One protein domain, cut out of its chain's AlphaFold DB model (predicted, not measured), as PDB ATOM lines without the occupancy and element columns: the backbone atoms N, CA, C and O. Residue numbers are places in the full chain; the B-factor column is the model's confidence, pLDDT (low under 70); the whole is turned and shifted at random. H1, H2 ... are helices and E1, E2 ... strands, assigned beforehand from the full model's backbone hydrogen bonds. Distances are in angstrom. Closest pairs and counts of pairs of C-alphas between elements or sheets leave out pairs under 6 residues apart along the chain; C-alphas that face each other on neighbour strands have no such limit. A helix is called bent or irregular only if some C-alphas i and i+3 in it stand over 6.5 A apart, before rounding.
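This is residues 9 to 106 of the 106 residues of an uncharacterized protein of Larkinella sp. MA1 (UniProt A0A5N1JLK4). A small three-stranded sheet makes the core, with helices over both its faces: the arm H1b and H4 on one, H2 on the other. The bent helix H1 begins with an arm, H1a, that packs on H4, and its second arm H1b passes slantwise over E2; short H3 sits off the sheet, between E3 and H4 along the chain. The printed part has 98 residues with four named helices and three named strands in the order H1 E1 E2 H2 E3 H3 H4; the class is mixed, helices and strands, and the sheet, in the order E2 E1 E3, is antiparallel. The whole is compact, with a radius of gyration of the C-alphas of 12.8 A, and rounded, spanning 32 by 31 by 23 A.

Begin at the inner strand E1, residues 41 to 46. It forms a hairpin with E2, residues 51 to 55, where N 44 and O 53 are 2.8 A apart. On its other side is E3, residues 79 to 84, antiparallel at 149 degrees, with N 43 and O 82 at 2.9 A. H1, residues 9 to 28, was assigned as one helix by its hydrogen bonds but is bent, with C-alphas 16 and 19 7.2 A apart; its arms are H1a, residues 9 to 16, and H1b, residues 19 to 28, at a steep tilt of 53 degrees. H1b is on the sheet at a height of 8.8 A, over E2 and, only just, E1, on which 3 of its C-alphas fall; the closest C-alphas of H1b and E2 are those of Ala 21 and His 53, 5.5 A apart. On the same face, H4, residues 94 to 105, stands up from the sheet over E3, its closest C-alphas to E3 being those of Ile 101 and Gly 82, at 5.5 A. H1a touches H4, with the C-alphas of Ala 15 and Ala 98 closest at 5.0 A, and only grazes the sheet. H2, residues 63 to 76, is on the opposite face at a height of 9.5 A and runs along the strands, at 18 degrees to E1 on the local plane. E2, H2 and E3 form a split strand-helix-strand unit, two strands running the same way with E1 between them, and its crossover is right-handed. H3, residues 86 to 91, is not on the sheet; it is near H4, and close to but not clearly touching H1b. Every O i to N i+4 pair is within hydrogen-bond range in H1b, H3 and H4, against 2 of 4 in H1a and 9 of 10 in H2.

Find C-alpha 9 at (180.122, 149.228, 203.706), where H1a begins. H2 runs 20.5 A from C-alpha 63 at (147.458, 146.515, 201.997), H4 16.7 A to C-alpha 105 at (167.419, 150.759, 207.256), and E1 16.6 A.

The C-alphas of Ser 36 and Thr 48 are the two farthest apart, at 35.3 A. The printed part has no cut, and its long link is residues 29 to 40. Look for pLDDT under 70 at residues 30 to 32, 35 and 59 to 63.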
ATOM      1  N   ALA A   9     179.171 149.816 204.643       86.44
ATOM      2  CA  ALA A   9     180.122 149.228 203.706       86.44
ATOM      3  C   ALA A   9     179.480 148.185 202.773       86.44
ATOM      4  O   ALA A   9     179.907 148.086 201.624       86.44
ATOM      5  N   ASP A  10     178.451 147.457 203.224       88.38
ATOM      6  CA  ASP A  10     177.671 146.540 202.379       88.38
ATOM      7  C   ASP A  10     176.782 147.305 201.383       88.38
ATOM      8  O   ASP A  10     176.580 146.852 200.257       88.38
ATOM      9  N   ILE A  11     176.268 148.474 201.780       91.12
ATOM     10  CA  ILE A  11     175.268 149.224 201.004       91.12
ATOM     11  C   ILE A  11     175.879 149.912 199.779       91.12
ATOM     12  O   ILE A  11     175.285 149.891 198.703       91.12
ATOM     13  N   LYS A  12     177.092 150.469 199.882       89.56
ATOM     14  CA  LYS A  12     177.735 151.158 198.744       89.56
ATOM     15  C   LYS A  12     177.915 150.261 197.502       89.56
ATOM     16  O   LYS A  12     177.612 150.712 196.398       89.56
ATOM     17  N   PRO A  13     178.404 149.010 197.618       90.62
ATOM     18  CA  PRO A  13     178.427 148.067 196.500       90.62
ATOM     19  C   PRO A  13     177.034 147.683 196.001       90.62
ATOM     20  O   PRO A  13     176.850 147.560 194.792       90.62
ATOM     21  N   ILE A  14     176.066 147.515 196.909       91.94
ATOM     22  CA  ILE A  14     174.676 147.212 196.559       91.94
ATOM     23  C   ILE A  14     174.095 148.323 195.677       91.94
ATOM     24  O   ILE A  14     173.578 148.038 194.603       91.94
ATOM     25  N   ALA A  15     174.253 149.589 196.061       93.06
ATOM     26  CA  ALA A  15     173.695 150.727 195.333       93.06
ATOM     27  C   ALA A  15     174.151 150.799 193.863       93.06
ATOM     28  O   ALA A  15     173.382 151.180 192.982       93.06
ATOM     29  N   LYS A  16     175.375 150.346 193.564       92.06
ATOM     30  CA  LYS A  16     175.909 150.286 192.190       92.06
ATOM     31  C   LYS A  16     175.204 149.265 191.299       92.06
ATOM     32  O   LYS A  16     175.292 149.371 190.079       92.06
ATOM     33  N   THR A  17     174.556 148.260 191.881       92.31
ATOM     34  CA  THR A  17     173.886 147.185 191.137       92.31
ATOM     35  C   THR A  17     172.372 147.371 191.061       92.31
ATOM     36  O   THR A  17     171.732 146.680 190.272       92.31
ATOM     37  N   VAL A  18     171.810 148.332 191.805       93.19
ATOM     38  CA  VAL A  18     170.366 148.618 191.869       93.19
ATOM     39  C   VAL A  18     169.784 148.933 190.493       93.19
ATOM     40  O   VAL A  18     168.862 148.242 190.071       93.19
ATOM     41  N   ARG A  19     170.339 149.905 189.751       91.12
ATOM     42  CA  ARG A  19     169.825 150.258 188.410       91.12
ATOM     43  C   ARG A  19     169.816 149.047 187.470       91.12
ATOM     44  O   ARG A  19     168.795 148.726 186.878       91.12
ATOM     45  N   THR A  20     170.911 148.289 187.442       91.75
ATOM     46  CA  THR A  20     171.010 147.056 186.646       91.75
ATOM     47  C   THR A  20     169.983 145.999 187.062       91.75
ATOM     48  O   THR A  20     169.478 145.263 186.217       91.75
ATOM     49  N   ALA A  21     169.690 145.869 188.358       91.62
ATOM     50  CA  ALA A  21     168.674 144.942 188.845       91.62
ATOM     51  C   ALA A  21     167.261 145.380 188.439       91.62
ATOM     52  O   ALA A  21     166.440 144.529 188.100       91.62
ATOM     53  N   PHE A  22     166.999 146.686 188.419       90.75
ATOM     54  CA  PHE A  22     165.736 147.241 187.949       90.75
ATOM     55  C   PHE A  22     165.534 147.020 186.449       90.75
ATOM     56  O   PHE A  22     164.503 146.492 186.043       90.75
ATOM     57  N   ASP A  23     166.549 147.314 185.633       89.19
ATOM     58  CA  ASP A  23     166.496 147.085 184.185       89.19
ATOM     59  C   ASP A  23     166.241 145.608 183.858       89.19
ATOM     60  O   ASP A  23     165.513 145.276 182.922       89.19
ATOM     61  N   LYS A  24     166.814 144.687 184.641       89.50
ATOM     62  CA  LYS A  24     166.521 143.254 184.510       89.50
ATOM     63  C   LYS A  24     165.067 142.935 184.840       89.50
ATOM     64  O   LYS A  24     164.423 142.263 184.043       89.50
ATOM     65  N   ALA A  25     164.549 143.443 185.958       87.75
ATOM     66  CA  ALA A  25     163.158 143.223 186.352       87.75
ATOM     67  C   ALA A  25     162.171 143.749 185.293       87.75
ATOM     68  O   ALA A  25     161.215 143.057 184.951       87.75
ATOM     69  N   LEU A  26     162.452 144.918 184.706       86.81
ATOM     70  CA  LEU A  26     161.686 145.475 183.588       86.81
ATOM     71  C   LEU A  26     161.650 144.539 182.376       86.81
ATOM     72  O   LEU A  26     160.590 144.271 181.815       86.81
ATOM     73  N   ASN A  27     162.817 144.033 181.975       84.56
ATOM     74  CA  ASN A  27     162.928 143.140 180.826       84.56
ATOM     75  C   ASN A  27     162.237 141.788 181.070       84.56
ATOM     76  O   ASN A  27     161.631 141.236 180.154       84.56
ATOM     77  N   GLU A  28     162.301 141.259 182.295       83.38
ATOM     78  CA  GLU A  28     161.642 140.002 182.677       83.38
ATOM     79  C   GLU A  28     160.111 140.102 182.643       83.38
ATOM     80  O   GLU A  28     159.439 139.130 182.298       83.38
ATOM     81  N   TRP A  29     159.555 141.277 182.942       75.12
ATOM     82  CA  TRP A  29     158.112 141.531 182.902       75.12
ATOM     83  C   TRP A  29     157.536 141.691 181.491       75.12
ATOM     84  O   TRP A  29     156.317 141.734 181.324       75.12
ATOM     85  N   GLY A  30     158.388 141.762 180.464       65.38
ATOM     86  CA  GLY A  30     157.974 141.776 179.060       65.38
ATOM     87  C   GLY A  30     157.319 143.076 178.582       65.38
ATOM     88  O   GLY A  30     156.974 143.173 177.403       65.38
ATOM     89  N   HIS A  31     157.182 144.082 179.450       66.88
ATOM     90  CA  HIS A  31     156.602 145.379 179.119       66.88
ATOM     91  C   HIS A  31     157.376 146.511 179.808       66.88
ATOM     92  O   HIS A  31     157.582 146.447 181.021       66.88
ATOM     93  N   PRO A  32     157.798 147.554 179.071       66.25
ATOM     94  CA  PRO A  32     158.311 148.762 179.697       66.25
ATOM     95  C   PRO A  32     157.195 149.414 180.518       66.25
ATOM     96  O   PRO A  32     156.057 149.507 180.058       66.25
ATOM     97  N   LEU A  33     157.533 149.850 181.732       72.25
ATOM     98  CA  LEU A  33     156.661 150.712 182.526       72.25
ATOM     99  C   LEU A  33     156.401 152.013 181.754       72.25
ATOM    100  O   LEU A  33     157.288 152.492 181.039       72.25
ATOM    101  N   ASP A  34     155.189 152.552 181.889       74.31
ATOM    102  CA  ASP A  34     154.857 153.871 181.350       74.31
ATOM    103  C   ASP A  34     155.757 154.920 182.016       74.31
ATOM    104  O   ASP A  34     156.016 154.851 183.214       74.31
ATOM    105  N   GLU A  35     156.227 155.908 181.257       68.12
ATOM    106  CA  GLU A  35     157.037 156.995 181.811       68.12
ATOM    107  C   GLU A  35     156.254 157.856 182.811       68.12
ATOM    108  O   GLU A  35     156.861 158.588 183.592       68.12
ATOM    109  N   SER A  36     154.920 157.771 182.799       70.94
ATOM    110  CA  SER A  36     154.059 158.379 183.813       70.94
ATOM    111  C   SER A  36     153.826 157.509 185.052       70.94
ATOM    112  O   SER A  36     153.040 157.915 185.904       70.94
ATOM    113  N   ASP A  37     154.421 156.314 185.144       74.31
ATOM    114  CA  ASP A  37     154.265 155.454 186.319       74.31
ATOM    115  C   ASP A  37     155.010 156.053 187.522       74.31
ATOM    116  O   ASP A  37     156.241 156.117 187.574       74.31
ATOM    117  N   ASP A  38     154.231 156.520 188.495       74.00
ATOM    118  CA  ASP A  38     154.689 157.105 189.751       74.00
ATOM    119  C   ASP A  38     154.780 156.073 190.888       74.00
ATOM    120  O   ASP A  38     155.031 156.429 192.044       74.00
ATOM    121  N   SER A  39     154.617 154.784 190.574       81.56
ATOM    122  CA  SER A  39     154.706 153.702 191.547       81.56
ATOM    123  C   SER A  39     156.108 153.586 192.146       81.56
ATOM    124  O   SER A  39     157.127 153.565 191.453       81.56
ATOM    125  N   GLU A  40     156.163 153.416 193.466       85.69
ATOM    126  CA  GLU A  40     157.383 152.990 194.147       85.69
ATOM    127  C   GLU A  40     157.448 151.454 194.186       85.69
ATOM    128  O   GLU A  40     156.606 150.808 194.818       85.69
ATOM    129  N   TYR A  41     158.467 150.870 193.550       87.31
ATOM    130  CA  TYR A  41     158.712 149.425 193.517       87.31
ATOM    131  C   TYR A  41     159.664 148.992 194.624       87.31
ATOM    132  O   TYR A  41     160.507 149.764 195.082       87.31
ATOM    133  N   VAL A  42     159.565 147.730 195.033       90.19
ATOM    134  CA  VAL A  42     160.324 147.219 196.178       90.19
ATOM    135  C   VAL A  42     161.685 146.697 195.742       90.19
ATOM    136  O   VAL A  42     161.790 145.869 194.835       90.19
ATOM    137  N   LEU A  43     162.718 147.144 196.454       92.38
ATOM    138  CA  LEU A  43     164.076 146.634 196.356       92.38
ATOM    139  C   LEU A  43     164.316 145.587 197.448       92.38
ATOM    140  O   LEU A  43     164.284 145.880 198.648       92.38
ATOM    141  N   PHE A  44     164.623 144.372 197.014       92.50
ATOM    142  CA  PHE A  44     164.976 143.253 197.876       92.50
ATOM    143  C   PHE A  44     166.471 142.989 197.830       92.50
ATOM    144  O   PHE A  44     167.118 143.131 196.790       92.50
ATOM    145  N   CYS A  45     167.008 142.508 198.944       92.56
ATOM    146  CA  CYS A  45     168.366 142.007 199.023       92.56
ATOM    147  C   CYS A  45     168.408 140.659 199.732       92.56
ATOM    148  O   CYS A  45     167.744 140.447 200.745       92.56
ATOM    149  N   LYS A  46     169.221 139.742 199.213       91.25
ATOM    150  CA  LYS A  46     169.526 138.475 199.870       91.25
ATOM    151  C   LYS A  46     170.700 138.678 200.834       91.25
ATOM    152  O   LYS A  46     171.819 138.864 200.351       91.25
ATOM    153  N   PRO A  47     170.513 138.602 202.165       86.62
ATOM    154  CA  PRO A  47     171.559 138.975 203.122       86.62
ATOM    155  C   PRO A  47     172.854 138.178 202.951       86.62
ATOM    156  O   PRO A  47     173.940 138.743 203.020       86.62
ATOM    157  N   THR A  48     172.748 136.887 202.625       87.25
ATOM    158  CA  THR A  48     173.908 135.992 202.512       87.25
ATOM    159  C   THR A  48     174.763 136.227 201.270       87.25
ATOM    160  O   THR A  48     175.961 135.967 201.302       87.25
ATOM    161  N   THR A  49     174.168 136.682 200.163       88.88
ATOM    162  CA  THR A  49     174.876 136.864 198.882       88.88
ATOM    163  C   THR A  49     174.998 138.323 198.467       88.88
ATOM    164  O   THR A  49     175.658 138.609 197.473       88.88
ATOM    165  N   ARG A  50     174.330 139.236 199.185       88.31
ATOM    166  CA  ARG A  50     174.172 140.654 198.829       88.31
ATOM    167  C   ARG A  50     173.597 140.864 197.419       88.31
ATOM    168  O   ARG A  50     173.796 141.910 196.808       88.31
ATOM    169  N   ALA A  51     172.904 139.852 196.892       89.25
ATOM    170  CA  ALA A  51     172.256 139.924 195.589       89.25
ATOM    171  C   ALA A  51     170.985 140.759 195.715       89.25
ATOM    172  O   ALA A  51     170.197 140.524 196.634       89.25
ATOM    173  N   VAL A  52     170.796 141.702 194.794       91.56
ATOM    174  CA  VAL A  52     169.636 142.592 194.777       91.56
ATOM    175  C   VAL A  52     168.698 142.297 193.627       91.56
ATOM    176  O   VAL A  52     169.128 141.938 192.530       91.56
ATOM    177  N   HIS A  53     167.414 142.468 193.910       90.69
ATOM    178  CA  HIS A  53     166.325 142.192 192.989       90.69
ATOM    179  C   HIS A  53     165.222 143.229 193.170       90.69
ATOM    180  O   HIS A  53     164.957 143.665 194.290       90.69
ATOM    181  N   PHE A  54     164.569 143.579 192.070       89.25
ATOM    182  CA  PHE A  54     163.324 144.330 192.086       89.25
ATOM    183  C   PHE A  54     162.163 143.392 191.821       89.25
ATOM    184  O   PHE A  54     162.258 142.512 190.966       89.25
ATOM    185  N   ASP A  55     161.062 143.621 192.522       85.88
ATOM    186  CA  ASP A  55     159.781 143.038 192.151       85.88
ATOM    187  C   ASP A  55     158.763 144.165 191.973       85.88
ATOM    188  O   ASP A  55     158.399 144.873 192.917       85.88
ATOM    189  N   LEU A  56     158.339 144.334 190.722       82.44
ATOM    190  CA  LEU A  56     157.440 145.402 190.301       82.44
ATOM    191  C   LEU A  56     155.974 145.106 190.684       82.44
ATOM    192  O   LEU A  56     155.138 146.001 190.613       82.44
ATOM    193  N   THR A  57     155.645 143.885 191.149       78.44
ATOM    194  CA  THR A  57     154.286 143.534 191.615       78.44
ATOM    195  C   THR A  57     153.984 144.152 192.972       78.44
ATOM    196  O   THR A  57     152.816 144.343 193.315       78.44
ATOM    197  N   PHE A  58     155.021 144.468 193.749       74.69
ATOM    198  CA  PHE A  58     154.884 144.985 195.103       74.69
ATOM    199  C   PHE A  58     154.871 146.516 195.156       74.69
ATOM    200  O   PHE A  58     155.454 147.103 196.060       74.69
ATOM    201  N   ALA A  59     154.195 147.183 194.217       67.06
ATOM    202  CA  ALA A  59     154.072 148.637 194.244       67.06
ATOM    203  C   ALA A  59     153.439 149.125 195.564       67.06
ATOM    204  O   ALA A  59     152.428 148.590 196.046       67.06
ATOM    205  N   LYS A  60     154.056 150.138 196.178       64.12
ATOM    206  CA  LYS A  60     153.584 150.747 197.428       64.12
ATOM    207  C   LYS A  60     152.171 151.309 197.230       64.12
ATOM    208  O   LYS A  60     151.956 152.142 196.362       64.12
ATOM    209  N   GLY A  61     151.207 150.884 198.053       56.44
ATOM    210  CA  GLY A  61     149.837 151.428 198.014       56.44
ATOM    211  C   GLY A  61     148.697 150.427 198.220       56.44
ATOM    212  O   GLY A  61     147.553 150.845 198.374       56.44
ATOM    213  N   ASN A  62     148.974 149.120 198.286       61.06
ATOM    214  CA  ASN A  62     147.943 148.097 198.507       61.06
ATOM    215  C   ASN A  62     148.238 147.250 199.764       61.06
ATOM    216  O   ASN A  62     149.298 146.643 199.906       61.06
ATOM    217  N   SER A  63     147.292 147.202 200.706       60.31
ATOM    218  CA  SER A  63     147.458 146.515 201.997       60.31
ATOM    219  C   SER A  63     147.566 144.989 201.874       60.31
ATOM    220  O   SER A  63     148.235 144.350 202.687       60.31
ATOM    221  N   GLU A  64     146.976 144.384 200.838       71.75
ATOM    222  CA  GLU A  64     147.108 142.944 200.584       71.75
ATOM    223  C   GLU A  64     148.498 142.587 200.033       71.75
ATOM    224  O   GLU A  64     149.059 141.528 200.340       71.75
ATOM    225  N   VAL A  65     149.079 143.512 199.270       74.44
ATOM    226  CA  VAL A  65     150.406 143.398 198.659       74.44
ATOM    227  C   VAL A  65     151.495 143.364 199.737       74.44
ATOM    228  O   VAL A  65     152.382 142.516 199.670       74.44
ATOM    229  N   ALA A  66     151.362 144.147 200.813       71.00
ATOM    230  CA  ALA A  66     152.291 144.108 201.949       71.00
ATOM    231  C   ALA A  66     152.339 142.735 202.652       71.00
ATOM    232  O   ALA A  66     153.410 142.247 203.015       71.00
ATOM    233  N   ARG A  67     151.192 142.055 202.805       78.00
ATOM    234  CA  ARG A  67     151.156 140.710 203.409       78.00
ATOM    235  C   ARG A  67     151.836 139.672 202.517       78.00
ATOM    236  O   ARG A  67     152.587 138.834 203.014       78.00
ATOM    237  N   ARG A  68     151.584 139.732 201.206       84.06
ATOM    238  CA  ARG A  68     152.247 138.864 200.221       84.06
ATOM    239  C   ARG A  68     153.757 139.122 200.187       84.06
ATOM    240  O   ARG A  68     154.523 138.167 200.107       84.06
ATOM    241  N   MET A  69     154.177 140.377 200.345       86.31
ATOM    242  CA  MET A  69     155.586 140.771 200.394       86.31
ATOM    243  C   MET A  69     156.307 140.144 201.589       86.31
ATOM    244  O   MET A  69     157.390 139.588 201.425       86.31
ATOM    245  N   HIS A  70     155.696 140.164 202.780       83.50
ATOM    246  CA  HIS A  70     156.267 139.500 203.954       83.50
ATOM    247  C   HIS A  70     156.458 137.995 203.727       83.50
ATOM    248  O   HIS A  70     157.549 137.478 203.960       83.50
ATOM    249  N   GLN A  71     155.439 137.308 203.202       87.56
ATOM    250  CA  GLN A  71     155.534 135.878 202.882       87.56
ATOM    251  C   GLN A  71     156.613 135.596 201.828       87.56
ATOM    252  O   GLN A  71     157.390 134.653 201.968       87.56
ATOM    253  N   TYR A  72     156.695 136.431 200.790       87.88
ATOM    254  CA  TYR A  72     157.721 136.338 199.757       87.88
ATOM    255  C   TYR A  72     159.135 136.486 200.340       87.88
ATOM    256  O   TYR A  72     160.023 135.698 200.003       87.88
ATOM    257  N   CYS A  73     159.336 137.433 201.260       89.06
ATOM    258  CA  CYS A  73     160.611 137.627 201.949       89.06
ATOM    259  C   CYS A  73     160.999 136.411 202.797       89.06
ATOM    260  O   CYS A  73     162.136 135.945 202.715       89.06
ATOM    261  N   GLU A  74     160.060 135.860 203.574       88.94
ATOM    262  CA  GLU A  74     160.309 134.684 204.417       88.94
ATOM    263  C   GLU A  74     160.680 133.447 203.587       88.94
ATOM    264  O   GLU A  74     161.667 132.771 203.890       88.94
ATOM    265  N   LEU A  75     159.932 133.179 202.511       90.62
ATOM    266  CA  LEU A  75     160.157 132.024 201.636       90.62
ATOM    267  C   LEU A  75     161.511 132.091 200.921       90.62
ATOM    268  O   LEU A  75     162.212 131.082 200.820       90.62
ATOM    269  N   ASN A  76     161.898 133.277 200.449       88.56
ATOM    270  CA  ASN A  76     163.106 133.462 199.644       88.56
ATOM    271  C   ASN A  76     164.336 133.887 200.463       88.56
ATOM    272  O   ASN A  76     165.437 133.979 199.911       88.56
ATOM    273  N   ARG A  77     164.172 134.098 201.778       90.06
ATOM    274  CA  ARG A  77     165.192 134.656 202.685       90.06
ATOM    275  C   ARG A  77     165.737 135.989 202.162       90.06
ATOM    276  O   ARG A  77     166.948 136.159 202.007       90.06
ATOM    277  N   LEU A  78     164.817 136.893 201.848       91.00
ATOM    278  CA  LEU A  78     165.095 138.243 201.365       91.00
ATOM    279  C   LEU A  78     164.765 139.270 202.446       91.00
ATOM    280  O   LEU A  78     163.936 139.024 203.321       91.00
ATOM    281  N   GLU A  79     165.391 140.433 202.346       90.12
ATOM    282  CA  GLU A  79     165.079 141.616 203.139       90.12
ATOM    283  C   GLU A  79     164.686 142.761 202.210       90.12
ATOM    284  O   GLU A  79     165.302 142.951 201.159       90.12
ATOM    285  N   VAL A  80     163.661 143.519 202.596       90.38
ATOM    286  CA  VAL A  80     163.330 144.785 201.938       90.38
ATOM    287  C   VAL A  80     164.351 145.817 202.392       90.38
ATOM    288  O   VAL A  80     164.515 146.031 203.592       90.38
ATOM    289  N   ILE A  81     165.045 146.427 201.437       90.50
ATOM    290  CA  ILE A  81     166.096 147.417 201.715       90.50
ATOM    291  C   ILE A  81     165.775 148.799 201.142       90.50
ATOM    292  O   ILE A  81     166.559 149.727 201.304       90.50
ATOM    293  N   GLY A  82     164.635 148.955 200.471       90.75
ATOM    294  CA  GLY A  82     164.181 150.251 199.993       90.75
ATOM    295  C   GLY A  82     163.032 150.152 199.005       90.75
ATOM    296  O   GLY A  82     162.632 149.066 198.581       90.75
ATOM    297  N   TYR A  83     162.529 151.322 198.633       90.88
ATOM    298  CA  TYR A  83     161.525 151.503 197.598       90.88
ATOM    299  C   TYR A  83     162.043 152.554 196.619       90.88
ATOM    300  O   TYR A  83     162.620 153.554 197.055       90.88
ATOM    301  N   PHE A  84     161.875 152.321 195.322       90.94
ATOM    302  CA  PHE A  84     162.343 153.232 194.282       90.94
ATOM    303  C   PHE A  84     161.333 153.331 193.147       90.94
ATOM    304  O   PHE A  84     160.789 152.320 192.706       90.94
ATOM    305  N   SER A  85     161.122 154.547 192.660       89.31
ATOM    306  CA  SER A  85     160.396 154.811 191.415       89.31
ATOM    307  C   SER A  85     161.324 154.763 190.198       89.31
ATOM    308  O   SER A  85     162.551 154.873 190.314       89.31
ATOM    309  N   GLN A  86     160.743 154.649 189.001       87.38
ATOM    310  CA  GLN A  86     161.508 154.728 187.754       87.38
ATOM    311  C   GLN A  86     162.229 156.079 187.612       87.38
ATOM    312  O   GLN A  86     163.370 156.116 187.150       87.38
ATOM    313  N   PHE A  87     161.590 157.175 188.035       88.62
ATOM    314  CA  PHE A  87     162.181 158.513 188.024       88.62
ATOM    315  C   PHE A  87     163.445 158.576 188.889       88.62
ATOM    316  O   PHE A  87     164.507 158.971 188.414       88.62
ATOM    317  N   GLU A  88     163.370 158.095 190.129       91.25
ATOM    318  CA  GLU A  88     164.519 158.068 191.040       91.25
ATOM    319  C   GLU A  88     165.678 157.245 190.482       91.25
ATOM    320  O   GLU A  88     166.827 157.667 190.542       91.25
ATOM    321  N   LEU A  89     165.395 156.096 189.867       89.94
ATOM    322  CA  LEU A  89     166.432 155.248 189.276       89.94
ATOM    323  C   LEU A  89     167.051 155.830 188.004       89.94
ATOM    324  O   LEU A  89     168.146 155.409 187.621       89.94
ATOM    325  N   ARG A  90     166.389 156.787 187.345       87.81
ATOM    326  CA  ARG A  90     166.956 157.558 186.230       87.81
ATOM    327  C   ARG A  90     167.835 158.699 186.754       87.81
ATOM    328  O   ARG A  90     168.984 158.809 186.319       87.81
ATOM    329  N   GLU A  91     167.351 159.446 187.741       91.12
ATOM    330  CA  GLU A  91     167.977 160.691 188.204       91.12
ATOM    331  C   GLU A  91     169.061 160.498 189.283       91.12
ATOM    332  O   GLU A  91     170.092 161.163 189.231       91.12
ATOM    333  N   MET A  92     168.883 159.577 190.239       93.12
ATOM    334  CA  MET A  92     169.757 159.435 191.419       93.12
ATOM    335  C   MET A  92     171.014 158.627 191.129       93.12
ATOM    336  O   MET A  92     170.930 157.470 190.700       93.12
ATOM    337  N   ASP A  93     172.197 159.166 191.407       93.19
ATOM    338  CA  ASP A  93     173.439 158.413 191.232       93.19
ATOM    339  C   ASP A  93     173.605 157.280 192.272       93.19
ATOM    340  O   ASP A  93     172.777 157.063 193.156       93.19
ATOM    341  N   SER A  94     174.673 156.483 192.157       91.38
ATOM    342  CA  SER A  94     174.884 155.354 193.077       91.38
ATOM    343  C   SER A  94     175.149 155.766 194.532       91.38
ATOM    344  O   SER A  94     175.019 154.927 195.419       91.38
ATOM    345  N   VAL A  95     175.579 157.005 194.780       94.06
ATOM    346  CA  VAL A  95     175.777 157.544 196.130       94.06
ATOM    347  C   VAL A  95     174.424 157.922 196.715       94.06
ATOM    348  O   VAL A  95     174.091 157.429 197.788       94.06
ATOM    349  N   ASP A  96     173.607 158.658 195.965       95.19
ATOM    350  CA  ASP A  96     172.252 159.030 196.386       95.19
ATOM    351  C   ASP A  96     171.386 157.787 196.660       95.19
ATOM    352  O   ASP A  96     170.652 157.713 197.647       95.19
ATOM    353  N   ILE A  97     171.502 156.758 195.809       94.50
ATOM    354  CA  ILE A  97     170.830 155.466 196.015       94.50
ATOM    355  C   ILE A  97     171.308 154.805 197.315       94.50
ATOM    356  O   ILE A  97     170.498 154.234 198.046       94.50
ATOM    357  N   ALA A  98     172.612 154.853 197.610       93.31
ATOM    358  CA  ALA A  98     173.162 154.270 198.832       93.31
ATOM    359  C   ALA A  98     172.633 154.985 200.077       93.31
ATOM    360  O   ALA A  98     172.237 154.314 201.028       93.31
ATOM    361  N   ASP A  99     172.589 156.316 200.049       93.81
ATOM    362  CA  ASP A  99     172.094 157.127 201.158       93.81
ATOM    363  C   ASP A  99     170.608 156.846 201.412       93.81
ATOM    364  O   ASP A  99     170.230 156.549 202.543       93.81
ATOM    365  N   LYS A 100     169.783 156.753 200.360       93.88
ATOM    366  CA  LYS A 100     168.369 156.365 200.504       93.88
ATOM    367  C   LYS A 100     168.185 154.957 201.093       93.88
ATOM    368  O   LYS A 100     167.278 154.742 201.896       93.88
ATOM    369  N   ILE A 101     169.025 153.986 200.718       92.50
ATOM    370  CA  ILE A 101     168.997 152.635 201.318       92.50
ATOM    371  C   ILE A 101     169.390 152.693 202.801       92.50
ATOM    372  O   ILE A 101     168.783 152.006 203.621       92.50
ATOM    373  N   ILE A 102     170.395 153.498 203.162       90.44
ATOM    374  CA  ILE A 102     170.814 153.689 204.559       90.44
ATOM    375  C   ILE A 102     169.664 154.291 205.371       90.44
ATOM    376  O   ILE A 102     169.302 153.714 206.393       90.44
ATOM    377  N   ASP A 103     169.051 155.372 204.888       89.88
ATOM    378  CA  ASP A 103     167.921 156.042 205.545       89.88
ATOM    379  C   ASP A 103     166.703 155.120 205.705       89.88
ATOM    380  O   ASP A 103     165.911 155.267 206.630       89.88
ATOM    381  N   HIS A 104     166.535 154.142 204.813       87.44
ATOM    382  CA  HIS A 104     165.478 153.144 204.943       87.44
ATOM    383  C   HIS A 104     165.738 152.132 206.071       87.44
ATOM    384  O   HIS A 104     164.800 151.596 206.664       87.44
ATOM    385  N   LEU A 105     167.007 151.822 206.339       85.12
ATOM    386  CA  LEU A 105     167.419 150.759 207.256       85.12
ATOM    387  C   LEU A 105     167.680 151.237 208.695       85.12
ATOM    388  O   LEU A 105     167.757 150.389 209.598       85.12
ATOM    389  N   TYR A 106     167.841 152.545 208.916       78.94
ATOM    390  CA  TYR A 106     168.260 153.151 210.187       78.94
ATOM    391  C   TYR A 106     167.294 154.224 210.681       78.94
ATOM    392  O   TYR A 106     167.057 154.225 211.914       78.94
TER     393      TYR A 106